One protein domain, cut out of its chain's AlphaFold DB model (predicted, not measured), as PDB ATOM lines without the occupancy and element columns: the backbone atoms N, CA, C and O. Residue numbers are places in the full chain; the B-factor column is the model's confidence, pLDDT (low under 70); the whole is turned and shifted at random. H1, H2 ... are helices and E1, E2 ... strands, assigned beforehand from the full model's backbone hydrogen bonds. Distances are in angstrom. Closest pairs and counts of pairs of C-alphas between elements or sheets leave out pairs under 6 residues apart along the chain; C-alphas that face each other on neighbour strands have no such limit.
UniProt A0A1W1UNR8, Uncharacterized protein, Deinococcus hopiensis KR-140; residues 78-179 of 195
ATOM      1  N   LEU A  78     106.747 119.715 125.976       76.94
ATOM      2  CA  LEU A  78     107.563 119.496 124.781       76.94
ATOM      3  C   LEU A  78     107.810 118.005 124.501       76.94
ATOM      4  O   LEU A  78     107.990 117.606 123.343       76.94
ATOM      5  N   TRP A  79     107.813 117.189 125.558       84.19
ATOM      6  CA  TRP A  79     108.144 115.767 125.485       84.19
ATOM      7  C   TRP A  79     106.930 114.848 125.509       84.19
ATOM      8  O   TRP A  79     107.053 113.707 125.071       84.19
ATOM      9  N   ARG A  80     105.781 115.325 125.998       85.50
ATOM     10  CA  ARG A  80     104.563 114.524 126.151       85.50
ATOM     11  C   ARG A  80     104.140 113.846 124.842       85.50
ATOM     12  O   ARG A  80     104.310 114.396 123.757       85.50
ATOM     13  N   ASP A  81     103.596 112.637 124.970       88.44
ATOM     14  CA  ASP A  81     103.051 111.799 123.892       88.44
ATOM     15  C   ASP A  81     104.077 111.311 122.857       88.44
ATOM     16  O   ASP A  81     103.725 110.604 121.911       88.44
ATOM     17  N   ARG A  82     105.368 111.612 123.043       90.44
ATOM     18  CA  ARG A  82     106.437 111.040 122.222       90.44
ATOM     19  C   ARG A  82     106.685 109.598 122.636       90.44
ATOM     20  O   ARG A  82     106.882 109.322 123.815       90.44
ATOM     21  N   ASP A  83     106.718 108.686 121.674       91.12
ATOM     22  CA  ASP A  83     107.229 107.340 121.921       91.12
ATOM     23  C   ASP A  83     108.758 107.352 122.128       91.12
ATOM     24  O   ASP A  83     109.436 108.350 121.863       91.12
ATOM     25  N   GLY A  84     109.323 106.233 122.587       87.12
ATOM     26  CA  GLY A  84     110.767 106.123 122.835       87.12
ATOM     27  C   GLY A  84     111.646 106.395 121.600       87.12
ATOM     28  O   GLY A  84     112.753 106.922 121.724       87.12
ATOM     29  N   LYS A  85     111.164 106.109 120.382       89.38
ATOM     30  CA  LYS A  85     111.914 106.390 119.146       89.38
ATOM     31  C   LYS A  85     111.902 107.885 118.827       89.38
ATOM     32  O   LYS A  85     112.945 108.444 118.478       89.38
ATOM     33  N   ALA A  86     110.746 108.528 118.950       91.94
ATOM     34  CA  ALA A  86     110.580 109.963 118.777       91.94
ATOM     35  C   ALA A  86     111.367 110.744 119.835       91.94
ATOM     36  O   ALA A  86     111.971 111.764 119.504       91.94
ATOM     37  N   LEU A  87     111.416 110.239 121.071       92.38
ATOM     38  CA  LEU A  87     112.259 110.765 122.141       92.38
ATOM     39  C   LEU A  87     113.744 110.708 121.759       92.38
ATOM     40  O   LEU A  87     114.412 111.740 121.743       92.38
ATOM     41  N   ASN A  88     114.254 109.533 121.377       92.12
ATOM     42  CA  ASN A  88     115.666 109.372 121.009       92.12
ATOM     43  C   ASN A  88     116.066 110.232 119.802       92.12
ATOM     44  O   ASN A  88     117.160 110.796 119.792       92.12
ATOM     45  N   CYS A  89     115.169 110.365 118.821       92.38
ATOM     46  CA  CYS A  89     115.353 111.246 117.669       92.38
ATOM     47  C   CYS A  89     115.423 112.722 118.088       92.38
ATOM     48  O   CYS A  89     116.331 113.436 117.667       92.38
ATOM     49  N   ALA A  90     114.497 113.170 118.945       92.12
ATOM     50  CA  ALA A  90     114.457 114.545 119.443       92.12
ATOM     51  C   ALA A  90     115.692 114.910 120.277       92.12
ATOM     52  O   ALA A  90     116.179 116.036 120.215       92.12
ATOM     53  N   LEU A  91     116.221 113.941 121.020       92.62
ATOM     54  CA  LEU A  91     117.428 114.093 121.824       92.62
ATOM     55  C   LEU A  91     118.720 113.866 121.030       92.62
ATOM     56  O   LEU A  91     119.790 113.937 121.624       92.62
ATOM     57  N   GLY A  92     118.668 113.545 119.732       92.81
ATOM     58  CA  GLY A  92     119.863 113.259 118.927       92.81
ATOM     59  C   GLY A  92     120.697 112.069 119.417       92.81
ATOM     60  O   GLY A  92     121.892 111.983 119.116       92.81
ATOM     61  N   LEU A  93     120.101 111.154 120.186       92.12
ATOM     62  CA  LEU A  93     120.798 109.982 120.728       92.12
ATOM     63  C   LEU A  93     121.127 108.969 119.625       92.12
ATOM     64  O   LEU A  93     122.158 108.300 119.679       92.12
ATOM     65  N   ASP A  94     120.297 108.917 118.580       91.00
ATOM     66  CA  ASP A  94     120.529 108.102 117.385       91.00
ATOM     67  C   ASP A  94     121.704 108.609 116.531       91.00
ATOM     68  O   ASP A  94     122.298 107.838 115.780       91.00
ATOM     69  N   LEU A  95     122.056 109.895 116.644       89.19
ATOM     70  CA  LEU A  95     123.129 110.523 115.864       89.19
ATOM     71  C   LEU A  95     124.516 110.302 116.468       89.19
ATOM     72  O   LEU A  95     125.494 110.203 115.734       89.19
ATOM     73  N   THR A  96     124.591 110.224 117.793       82.19
ATOM     74  CA  THR A  96     125.847 110.122 118.552       82.19
ATOM     75  C   THR A  96     126.301 108.683 118.784       82.19
ATOM     76  O   THR A  96     127.330 108.471 119.416       82.19
ATOM     77  N   HIS A  97     125.546 107.692 118.290       76.25
ATOM     78  CA  HIS A  97     125.716 106.281 118.655       76.25
ATOM     79  C   HIS A  97     125.734 106.074 120.177       76.25
ATOM     80  O   HIS A  97     126.482 105.241 120.687       76.25
ATOM     81  N   THR A  98     124.922 106.847 120.909       83.31
ATOM     82  CA  THR A  98     124.838 106.719 122.364       83.31
ATOM     83  C   THR A  98     124.349 105.317 122.715       83.31
ATOM     84  O   THR A  98     123.262 104.905 122.306       83.31
ATOM     85  N   GLU A  99     125.143 104.586 123.495       79.56
ATOM     86  CA  GLU A  99     124.745 103.282 124.005       79.56
ATOM     87  C   GLU A  99     123.712 103.469 125.124       79.56
ATOM     88  O   GLU A  99     124.022 103.959 126.211       79.56
ATOM     89  N   VAL A 100     122.463 103.092 124.844       86.06
ATOM     90  CA  VAL A 100     121.401 103.048 125.852       86.06
ATOM     91  C   VAL A 100     121.574 101.776 126.670       86.06
ATOM     92  O   VAL A 100     121.366 100.668 126.174       86.06
ATOM     93  N   GLN A 101     121.950 101.936 127.934       91.50
ATOM     94  CA  GLN A 101     122.235 100.821 128.827       91.50
ATOM     95  C   GLN A 101     120.944 100.318 129.471       91.50
ATOM     96  O   GLN A 101     120.277 101.049 130.203       91.50
ATOM     97  N   ALA A 102     120.601  99.056 129.215       92.19
ATOM     98  CA  ALA A 102     119.525  98.387 129.934       92.19
ATOM     99  C   ALA A 102     119.974  98.081 131.370       92.19
ATOM    100  O   ALA A 102     121.017  97.458 131.578       92.19
ATOM    101  N   VAL A 103     119.195  98.522 132.355       94.31
ATOM    102  CA  VAL A 103     119.496  98.337 133.780       94.31
ATOM    103  C   VAL A 103     118.260  97.889 134.555       94.31
ATOM    104  O   VAL A 103     117.126  98.239 134.224       94.31
ATOM    105  N   GLU A 104     118.497  97.130 135.622       93.31
ATOM    106  CA  GLU A 104     117.467  96.764 136.596       93.31
ATOM    107  C   GLU A 104     116.908  98.005 137.301       93.31
ATOM    108  O   GLU A 104     117.649  98.945 137.606       93.31
ATOM    109  N   ALA A 105     115.611  97.989 137.612       92.38
ATOM    110  CA  ALA A 105     114.909  99.132 138.197       92.38
ATOM    111  C   ALA A 105     115.512  99.582 139.541       92.38
ATOM    112  O   ALA A 105     115.682 100.776 139.781       92.38
ATOM    113  N   SER A 106     115.910  98.635 140.396       91.56
ATOM    114  CA  SER A 106     116.552  98.927 141.685       91.56
ATOM    115  C   SER A 106     117.926  99.583 141.523       91.56
ATOM    116  O   SER A 106     118.279 100.487 142.277       91.56
ATOM    117  N   ARG A 107     118.693  99.171 140.506       94.25
ATOM    118  CA  ARG A 107     119.987  99.778 140.179       94.25
ATOM    119  C   ARG A 107     119.811 101.182 139.609       94.25
ATOM    120  O   ARG A 107     120.582 102.070 139.958       94.25
ATOM    121  N   LEU A 108     118.807 101.378 138.754       94.81
ATOM    122  CA  LEU A 108     118.450 102.697 138.238       94.81
ATOM    123  C   LEU A 108     118.108 103.651 139.390       94.81
ATOM    124  O   LEU A 108     118.708 104.716 139.480       94.81
ATOM    125  N   ALA A 109     117.211 103.237 140.291       93.94
ATOM    126  CA  ALA A 109     116.824 103.993 141.484       93.94
ATOM    127  C   ALA A 109     118.038 104.421 142.322       93.94
ATOM    128  O   ALA A 109     118.224 105.610 142.589       93.94
ATOM    129  N   ALA A 110     118.894 103.455 142.668       92.94
ATOM    130  CA  ALA A 110     120.055 103.675 143.525       92.94
ATOM    131  C   ALA A 110     121.128 104.578 142.899       92.94
ATOM    132  O   ALA A 110     121.812 105.300 143.620       92.94
ATOM    133  N   GLU A 111     121.302 104.551 141.577       94.00
ATOM    134  CA  GLU A 111     122.288 105.414 140.927       94.00
ATOM    135  C   GLU A 111     121.734 106.819 140.684       94.00
ATOM    136  O   GLU A 111     122.414 107.804 140.971       94.00
ATOM    137  N   VAL A 112     120.514 106.932 140.150       94.25
ATOM    138  CA  VAL A 112     119.948 108.215 139.703       94.25
ATOM    139  C   VAL A 112     119.824 109.206 140.857       94.25
ATOM    140  O   VAL A 112     120.070 110.394 140.663       94.25
ATOM    141  N   ILE A 113     119.546 108.730 142.075       91.62
ATOM    142  CA  ILE A 113     119.496 109.588 143.268       91.62
ATOM    143  C   ILE A 113     120.836 110.295 143.548       91.62
ATOM    144  O   ILE A 113     120.850 111.406 144.074       91.62
ATOM    145  N   SER A 114     121.962 109.690 143.147       92.19
ATOM    146  CA  SER A 114     123.309 110.251 143.322       92.19
ATOM    147  C   SER A 114     123.715 111.253 142.237       92.19
ATOM    148  O   SER A 114     124.773 111.873 142.336       92.19
ATOM    149  N   TRP A 115     122.925 111.402 141.170       93.38
ATOM    150  CA  TRP A 115     123.252 112.334 140.098       93.38
ATOM    151  C   TRP A 115     122.905 113.749 140.525       93.38
ATOM    152  O   TRP A 115     121.748 114.017 140.816       93.38
ATOM    153  N   ASP A 116     123.869 114.669 140.496       89.88
ATOM    154  CA  ASP A 116     123.619 116.090 140.785       89.88
ATOM    155  C   ASP A 116     122.714 116.747 139.733       89.88
ATOM    156  O   ASP A 116     121.911 117.622 140.048       89.88
ATOM    157  N   GLN A 117     122.851 116.321 138.475       91.31
ATOM    158  CA  GLN A 117     122.112 116.817 137.318       91.31
ATOM    159  C   GLN A 117     121.741 115.655 136.399       91.31
ATOM    160  O   GLN A 117     122.490 114.683 136.260       91.31
ATOM    161  N   GLY A 118     120.595 115.778 135.744       94.38
ATOM    162  CA  GLY A 118     120.081 114.762 134.841       94.38
ATOM    163  C   GLY A 118     118.617 114.992 134.514       94.38
ATOM    164  O   GLY A 118     117.969 115.875 135.073       94.38
ATOM    165  N   ALA A 119     118.090 114.175 133.621       94.62
ATOM    166  CA  ALA A 119     116.680 114.150 133.302       94.62
ATOM    167  C   ALA A 119     116.164 112.712 133.326       94.62
ATOM    168  O   ALA A 119     116.879 111.780 132.957       94.62
ATOM    169  N   VAL A 120     114.922 112.535 133.761       95.44
ATOM    170  CA  VAL A 120     114.244 111.240 133.800       95.44
ATOM    171  C   VAL A 120     112.942 111.347 133.034       95.44
ATOM    172  O   VAL A 120     112.129 112.226 133.287       95.44
ATOM    173  N   TYR A 121     112.737 110.444 132.090       95.00
ATOM    174  CA  TYR A 121     111.559 110.395 131.244       95.00
ATOM    175  C   TYR A 121     110.763 109.173 131.657       95.00
ATOM    176  O   TYR A 121     111.281 108.054 131.690       95.00
ATOM    177  N   ILE A 122     109.503 109.416 132.002       94.50
ATOM    178  CA  ILE A 122     108.572 108.399 132.467       94.50
ATOM    179  C   ILE A 122     107.638 108.076 131.318       94.50
ATOM    180  O   ILE A 122     106.827 108.918 130.903       94.50
ATOM    181  N   LEU A 123     107.745 106.853 130.807       94.06
ATOM    182  CA  LEU A 123     106.908 106.383 129.726       94.06
ATOM    183  C   LEU A 123     105.877 105.388 130.263       94.06
ATOM    184  O   LEU A 123     106.203 104.411 130.942       94.06
ATOM    185  N   THR A 124     104.611 105.631 129.943       92.06
ATOM    186  CA  THR A 124     103.502 104.736 130.304       92.06
ATOM    187  C   THR A 124     102.797 104.254 129.041       92.06
ATOM    188  O   THR A 124     103.093 104.705 127.936       92.06
ATOM    189  N   GLY A 125     101.875 103.308 129.191       86.50
ATOM    190  CA  GLY A 125     101.142 102.720 128.078       86.50
ATOM    191  C   GLY A 125     101.423 101.232 127.935       86.50
ATOM    192  O   GLY A 125     101.867 100.567 128.871       86.50
ATOM    193  N   LYS A 126     101.106 100.680 126.763       76.38
ATOM    194  CA  LYS A 126     101.315  99.254 126.496       76.38
ATOM    195  C   LYS A 126     102.788  98.978 126.211       76.38
ATOM    196  O   LYS A 126     103.452  99.767 125.540       76.38
ATOM    197  N   ALA A 127     103.259  97.816 126.661       67.19
ATOM    198  CA  ALA A 127     104.583  97.317 126.315       67.19
ATOM    199  C   ALA A 127     104.785  97.355 124.787       67.19
ATOM    200  O   ALA A 127     103.932  96.898 124.025       67.19
ATOM    201  N   GLY A 128     105.897  97.949 124.349       70.88
ATOM    202  CA  GLY A 128     106.258  98.114 122.936       70.88
ATOM    203  C   GLY A 128     105.845  99.443 122.295       70.88
ATOM    204  O   GLY A 128     106.446  99.822 121.294       70.88
ATOM    205  N   LEU A 129     104.889 100.178 122.874       83.44
ATOM    206  CA  LEU A 129     104.515 101.532 122.442       83.44
ATOM    207  C   LEU A 129     104.347 102.487 123.641       83.44
ATOM    208  O   LEU A 129     103.307 103.143 123.752       83.44
ATOM    209  N   PRO A 130     105.310 102.547 124.579       89.12
ATOM    210  CA  PRO A 130     105.194 103.456 125.701       89.12
ATOM    211  C   PRO A 130     105.430 104.895 125.218       89.12
ATOM    212  O   PRO A 130     106.278 105.141 124.354       89.12
ATOM    213  N   THR A 131     104.676 105.847 125.762       93.50
ATOM    214  CA  THR A 131     104.816 107.273 125.449       93.50
ATOM    215  C   THR A 131     105.204 108.058 126.684       93.50
ATOM    216  O   THR A 131     104.780 107.751 127.800       93.50
ATOM    217  N   VAL A 132     106.021 109.089 126.483       93.50
ATOM    218  CA  VAL A 132     106.432 110.007 127.538       93.50
ATOM    219  C   VAL A 132     105.192 110.682 128.106       93.50
ATOM    220  O   VAL A 132     104.466 111.394 127.413       93.50
ATOM    221  N   THR A 133     104.968 110.466 129.392       92.06
ATOM    222  CA  THR A 133     103.912 111.147 130.147       92.06
ATOM    223  C   THR A 133     104.466 112.255 131.006       92.06
ATOM    224  O   THR A 133     103.790 113.264 131.188       92.06
ATOM    225  N   ARG A 134     105.693 112.072 131.501       91.25
ATOM    226  CA  ARG A 134     106.380 113.023 132.363       91.25
ATOM    227  C   ARG A 134     107.860 113.071 132.047       91.25
ATOM    228  O   ARG A 134     108.445 112.093 131.573       91.25
ATOM    229  N   ARG A 135     108.451 114.214 132.363       92.88
ATOM    230  CA  ARG A 135     109.885 114.447 132.308       92.88
ATOM    231  C   ARG A 135     110.286 115.190 133.572       92.88
ATOM    232  O   ARG A 135     109.834 116.310 133.765       92.88
ATOM    233  N   LEU A 136     111.138 114.567 134.372       92.75
ATOM    234  CA  LEU A 136     111.687 115.094 135.615       92.75
ATOM    235  C   LEU A 136     113.077 115.672 135.338       92.75
ATOM    236  O   LEU A 136     113.892 115.028 134.672       92.75
ATOM    237  N   ASN A 137     113.354 116.872 135.826       92.25
ATOM    238  CA  ASN A 137     114.672 117.487 135.859       92.25
ATOM    239  C   ASN A 137     115.299 117.263 137.240       92.25
ATOM    240  O   ASN A 137     114.875 117.848 138.227       92.25
ATOM    241  N   LEU A 138     116.364 116.468 137.321       92.19
ATOM    242  CA  LEU A 138     117.035 116.176 138.592       92.19
ATOM    243  C   LEU A 138     117.774 117.393 139.174       92.19
ATOM    244  O   LEU A 138     118.224 117.348 140.314       92.19
ATOM    245  N   GLY A 139     117.911 118.491 138.430       89.25
ATOM    246  CA  GLY A 139     118.341 119.770 138.995       89.25
ATOM    247  C   GLY A 139     117.279 120.440 139.879       89.25
ATOM    248  O   GLY A 139     117.623 121.330 140.656       89.25
ATOM    249  N   ASP A 140     116.013 120.018 139.781       89.69
ATOM    250  CA  ASP A 140     114.880 120.562 140.530       89.69
ATOM    251  C   ASP A 140     114.516 119.699 141.751       89.69
ATOM    252  O   ASP A 140     114.559 118.468 141.730       89.69
ATOM    253  N   PHE A 141     114.159 120.363 142.851       90.31
ATOM    254  CA  PHE A 141     113.835 119.695 144.110       90.31
ATOM    255  C   PHE A 141     112.501 118.937 144.062       90.31
ATOM    256  O   PHE A 141     112.411 117.831 144.596       90.31
ATOM    257  N   CYS A 142     111.467 119.505 143.439       91.38
ATOM    258  CA  CYS A 142     110.152 118.869 143.351       91.38
ATOM    259  C   CYS A 142     110.214 117.624 142.463       91.38
ATOM    260  O   CYS A 142     109.663 116.586 142.828       91.38
ATOM    261  N   ASP A 143     110.944 117.703 141.355       92.38
ATOM    262  CA  ASP A 143     111.171 116.569 140.458       92.38
ATOM    263  C   ASP A 143     111.980 115.444 141.132       92.38
ATOM    264  O   ASP A 143     111.732 114.263 140.878       92.38
ATOM    265  N   ARG A 144     112.904 115.779 142.047       93.12
ATOM    266  CA  ARG A 144     113.582 114.782 142.900       93.12
ATOM    267  C   ARG A 144     112.642 114.116 143.895       93.12
ATOM    268  O   ARG A 144     112.689 112.901 144.032       93.12
ATOM    269  N   LEU A 145     111.775 114.881 144.559       93.75
ATOM    270  CA  LEU A 145     110.768 114.290 145.442       93.75
ATOM    271  C   LEU A 145     109.836 113.355 144.667       93.75
ATOM    272  O   LEU A 145     109.499 112.279 145.153       93.75
ATOM    273  N   GLU A 146     109.431 113.742 143.456       93.94
ATOM    274  CA  GLU A 146     108.635 112.871 142.593       93.94
ATOM    275  C   GLU A 146     109.390 111.584 142.243       93.94
ATOM    276  O   GLU A 146     108.806 110.502 142.318       93.94
ATOM    277  N   TRP A 147     110.686 111.672 141.929       94.88
ATOM    278  CA  TRP A 147     111.526 110.490 141.737       94.88
ATOM    279  C   TRP A 147     111.514 109.565 142.959       94.88
ATOM    280  O   TRP A 147     111.260 108.370 142.797       94.88
ATOM    281  N   ASP A 148     111.696 110.107 144.165       94.19
ATOM    282  CA  ASP A 148     111.673 109.325 145.405       94.19
ATOM    283  C   ASP A 148     110.330 108.580 145.562       94.19
ATOM    284  O   ASP A 148     110.315 107.358 145.733       94.19
ATOM    285  N   PHE A 149     109.194 109.260 145.356       94.00
ATOM    286  CA  PHE A 149     107.867 108.622 145.381       94.00
ATOM    287  C   PHE A 149     107.707 107.508 144.331       94.00
ATOM    288  O   PHE A 149     107.109 106.461 144.608       94.00
ATOM    289  N   LEU A 150     108.218 107.707 143.114       93.44
ATOM    290  CA  LEU A 150     108.166 106.682 142.067       93.44
ATOM    291  C   LEU A 150     109.005 105.455 142.443       93.44
ATOM    292  O   LEU A 150     108.578 104.325 142.199       93.44
ATOM    293  N   THR A 151     110.162 105.659 143.077       92.94
ATOM    294  CA  THR A 151     111.008 104.555 143.546       92.94
ATOM    295  C   THR A 151     110.379 103.793 144.715       92.94
ATOM    296  O   THR A 151     110.362 102.561 144.683       92.94
ATOM    297  N   ASP A 152     109.762 104.489 145.673       92.19
ATOM    298  CA  ASP A 152     109.076 103.883 146.826       92.19
ATOM    299  C   ASP A 152     107.854 103.050 146.414       92.19
ATOM    300  O   ASP A 152     107.532 102.033 147.032       92.19
ATOM    301  N   THR A 153     107.177 103.450 145.336       89.38
ATOM    302  CA  THR A 153     106.044 102.703 144.762       89.38
ATOM    303  C   THR A 153     106.471 101.573 143.822       89.38
ATOM    304  O   THR A 153     105.614 100.899 143.245       89.38
ATOM    305  N   GLY A 154     107.780 101.355 143.643       88.75
ATOM    306  CA  GLY A 154     108.315 100.343 142.731       88.75
ATOM    307  C   GLY A 154     107.942 100.591 141.267       88.75
ATOM    308  O   GLY A 154     107.778  99.635 140.513       88.75
ATOM    309  N   PHE A 155     107.772 101.859 140.875       90.69
ATOM    310  CA  PHE A 155     107.369 102.280 139.530       90.69
ATOM    311  C   PHE A 155     106.019 101.710 139.052       90.69
ATOM    312  O   PHE A 155     105.837 101.394 137.872       90.69
ATOM    313  N   ALA A 156     105.046 101.579 139.960       86.56
ATOM    314  CA  ALA A 156     103.717 101.073 139.626       86.56
ATOM    315  C   ALA A 156     103.078 101.838 138.444       86.56
ATOM    316  O   ALA A 156     103.078 103.066 138.403       86.56
ATOM    317  N   ALA A 157     102.499 101.099 137.489       85.19
ATOM    318  CA  ALA A 157     101.870 101.618 136.263       85.19
ATOM    319  C   ALA A 157     102.802 102.337 135.260       85.19
ATOM    320  O   ALA A 157     102.318 102.893 134.269       85.19
ATOM    321  N   ILE A 158     104.120 102.279 135.457       91.12
ATOM    322  CA  ILE A 158     105.110 102.745 134.482       91.12
ATOM    323  C   ILE A 158     105.518 101.572 133.587       91.12
ATOM    324  O   ILE A 158     105.695 100.452 134.058       91.12
ATOM    325  N   ALA A 159     105.640 101.825 132.284       91.62
ATOM    326  CA  ALA A 159     106.081 100.822 131.314       91.62
ATOM    327  C   ALA A 159     107.592 100.909 131.063       91.62
ATOM    328  O   ALA A 159     108.250  99.898 130.834       91.62
ATOM    329  N   GLU A 160     108.157 102.114 131.096       93.56
ATOM    330  CA  GLU A 160     109.589 102.327 130.916       93.56
ATOM    331  C   GLU A 160     110.037 103.604 131.632       93.56
ATOM    332  O   GLU A 160     109.327 104.613 131.642       93.56
ATOM    333  N   VAL A 161     111.236 103.559 132.209       95.00
ATOM    334  CA  VAL A 161     111.940 104.753 132.686       95.00
ATOM    335  C   VAL A 161     113.242 104.885 131.911       95.00
ATOM    336  O   VAL A 161     114.027 103.934 131.837       95.00
ATOM    337  N   GLN A 162     113.483 106.077 131.370       95.38
ATOM    338  CA  GLN A 162     114.737 106.446 130.722       95.38
ATOM    339  C   GLN A 162     115.378 107.605 131.490       95.38
ATOM    340  O   GLN A 162     114.826 108.697 131.537       95.38
ATOM    341  N   ALA A 163     116.540 107.375 132.098       96.06
ATOM    342  CA  ALA A 163     117.301 108.387 132.827       96.06
ATOM    343  C   ALA A 163     118.558 108.775 132.053       96.06
ATOM    344  O   ALA A 163     119.208 107.934 131.431       96.06
ATOM    345  N   HIS A 164     118.894 110.059 132.068       94.06
ATOM    346  CA  HIS A 164     120.004 110.588 131.298       94.06
ATOM    347  C   HIS A 164     120.744 111.704 132.004       94.06
ATOM    348  O   HIS A 164     120.172 112.504 132.739       94.06
ATOM    349  N   ARG A 165     122.045 111.756 131.733       95.50
ATOM    350  CA  ARG A 165     122.948 112.819 132.167       95.50
ATOM    351  C   ARG A 165     124.064 113.019 131.151       95.50
ATOM    352  O   ARG A 165     124.277 112.180 130.275       95.50
ATOM    353  N   LEU A 166     124.826 114.092 131.318       95.38
ATOM    354  CA  LEU A 166     126.078 114.293 130.594       95.38
ATOM    355  C   LEU A 166     127.238 113.721 131.416       95.38
ATOM    356  O   LEU A 166     127.438 114.071 132.579       95.38
ATOM    357  N   GLY A 167     127.985 112.802 130.814       92.25
ATOM    358  CA  GLY A 167     129.218 112.250 131.358       92.25
ATOM    359  C   GLY A 167     130.433 113.137 131.073       92.25
ATOM    360  O   GLY A 167     130.335 114.290 130.649       92.25
ATOM    361  N   LYS A 168     131.630 112.575 131.281       88.06
ATOM    362  CA  LYS A 168     132.885 113.271 130.963       88.06
ATOM    363  C   LYS A 168     132.939 113.622 129.472       88.06
ATOM    364  O   LYS A 168     132.646 112.787 128.624       88.06
ATOM    365  N   GLY A 169     133.345 114.856 129.169       88.69
ATOM    366  CA  GLY A 169     133.452 115.345 127.790       88.69
ATOM    367  C   GLY A 169     132.108 115.520 127.078       88.69
ATOM    368  O   GLY A 169     132.076 115.441 125.853       88.69
ATOM    369  N   GLY A 170     131.013 115.693 127.828       92.69
ATOM    370  CA  GLY A 170     129.693 115.989 127.268       92.69
ATOM    371  C   GLY A 170     129.009 114.801 126.600       92.69
ATOM    372  O   GLY A 170     128.042 114.986 125.867       92.69
ATOM    373  N   GLN A 171     129.504 113.580 126.811       94.12
ATOM    374  CA  GLN A 171     128.903 112.381 126.233       94.12
ATOM    375  C   GLN A 171     127.604 112.027 126.966       94.12
ATOM    376  O   GLN A 171     127.630 111.930 128.197       94.12
ATOM    377  N   PRO A 172     126.483 111.807 126.262       94.31
ATOM    378  CA  PRO A 172     125.257 111.348 126.897       94.31
ATOM    379  C   PRO A 172     125.457 109.976 127.546       94.31
ATOM    380  O   PRO A 172     125.948 109.038 126.922       94.31
ATOM    381  N   VAL A 173     125.047 109.852 128.804       95.06
ATOM    382  CA  VAL A 173     124.895 108.569 129.494       95.06
ATOM    383  C   VAL A 173     123.404 108.333 129.631       95.06
ATOM    384  O   VAL A 173     122.728 109.136 130.271       95.06
ATOM    385  N   VAL A 174     122.896 107.262 129.020       95.25
ATOM    386  CA  VAL A 174     121.460 106.966 128.977       95.25
ATOM    387  C   VAL A 174     121.217 105.581 129.546       95.25
ATOM    388  O   VAL A 174     121.734 104.586 129.036       95.25
ATOM    389  N   TRP A 175     120.432 105.522 130.611       95.88
ATOM    390  CA  TRP A 175     120.009 104.292 131.264       95.88
ATOM    391  C   TRP A 175     118.524 104.078 131.026       95.88
ATOM    392  O   TRP A 175     117.739 105.024 131.069       95.88
ATOM    393  N   ARG A 176     118.139 102.830 130.779       94.19
ATOM    394  CA  ARG A 176     116.757 102.456 130.502       94.19
ATOM    395  C   ARG A 176     116.375 101.225 131.297       94.19
ATOM    396  O   ARG A 176     117.106 100.237 131.298       94.19
ATOM    397  N   THR A 177     115.200 101.255 131.906       92.56
ATOM    398  CA  THR A 177     114.588 100.069 132.502       92.56
ATOM    399  C   THR A 177     113.216  99.861 131.878       92.56
ATOM    400  O   THR A 177     112.373 100.758 131.887       92.56
ATOM    401  N   ALA A 178     113.027  98.694 131.263       87.12
ATOM    402  CA  ALA A 178     111.713  98.258 130.823       87.12
ATOM    403  C   ALA A 178     111.031  97.613 132.025       87.12
ATOM    404  O   ALA A 178     111.570  96.686 132.630       87.12
ATOM    405  N   LEU A 179     109.861  98.117 132.370       82.44
ATOM    406  CA  LEU A 179     109.073  97.635 133.486       82.44
ATOM    407  C   LEU A 179     107.943  96.803 132.902       82.44
ATOM    408  O   LEU A 179     107.284  97.215 131.948       82.44
TER     409      LEU A 179
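This is residues 78 to 179 of the 195 residues of an uncharacterized protein of Deinococcus hopiensis KR-140 (UniProt A0A1W1UNR8). A twisted sheet of five strands has H2 and H3 side by side over one face, running opposite ways, while the short H1 packs on the opposite face near E3. The 102 printed residues hold three named helices and five named strands, in the order H1 E1 H2 E2 E3 H3 E4 E5. The sheet is mixed, in the order E1 E5 E4 E2 E3, and the class is mixed, helices and strands. The whole is compact, with a radius of gyration of the C-alphas of 12.7 A, and rounded, spanning 34 by 31 by 26 A.

In the sheet, E4, residues 160 to 166, and E5, residues 172 to 178, form an antiparallel hairpin, with N 163 and O 175 2.8 A apart. E2, residues 119 to 124, is the antiparallel neighbour of E4, with N 121 and O 162 2.8 A apart. E3, residues 131 to 137, is an edge strand and forms a hairpin with E2, with N 120 and O 136 2.8 A apart. The other edge strand, E1, residues 100 to 102, is parallel to E5, with N 176 and O 101 2.8 A apart. H2, residues 105 to 112, is on the sheet at a height of 9.4 A, over E5 and only just not over E4, on which 2 of its C-alphas fall. It runs along the strands, at 20 degrees to E5 on the local plane; the closest C-alphas, of Ala 105 and Thr 177, are 5.8 A apart. H3, residues 141 to 152, is on the same face; its closest C-alpha pair with E3, Asp 143 and Leu 136, is 5.1 A apart. H2 and H3 are close but not clearly touching, at a shallow tilt of 24 degrees, opposite ways; the closest C-alphas, of Ala 109 and Thr 151, are 6.2 A apart. H1, residues 84 to 90, is on the opposite face; the C-alphas of Gly 84 and Thr 131, its closest pair with E3, are 6.6 A apart. E1, H2, E2 and E3, H3, E4 are split strand-helix-strand units, whose two strands run the same way with others between them, each with a right-handed crossover. In H1, H2 and H3 every O i to N i+4 pair is within hydrogen-bond range.

E4 measures 20.4 A from first to last C-alpha, E5 19.2 A, E3 17.6 A, H3 16.7 A and E2 16.5 A. H1 begins at C-alpha 84 (110.767, 106.123, 122.835), and E5 ends at C-alpha 178 (111.713, 98.258, 130.823).

The C-alphas of Lys 126 and Gly 169, the two farthest apart, are 36.0 A apart. The printed part has no cut and no long link. Its mean pLDDT is 90.7, with residue 127 under 70.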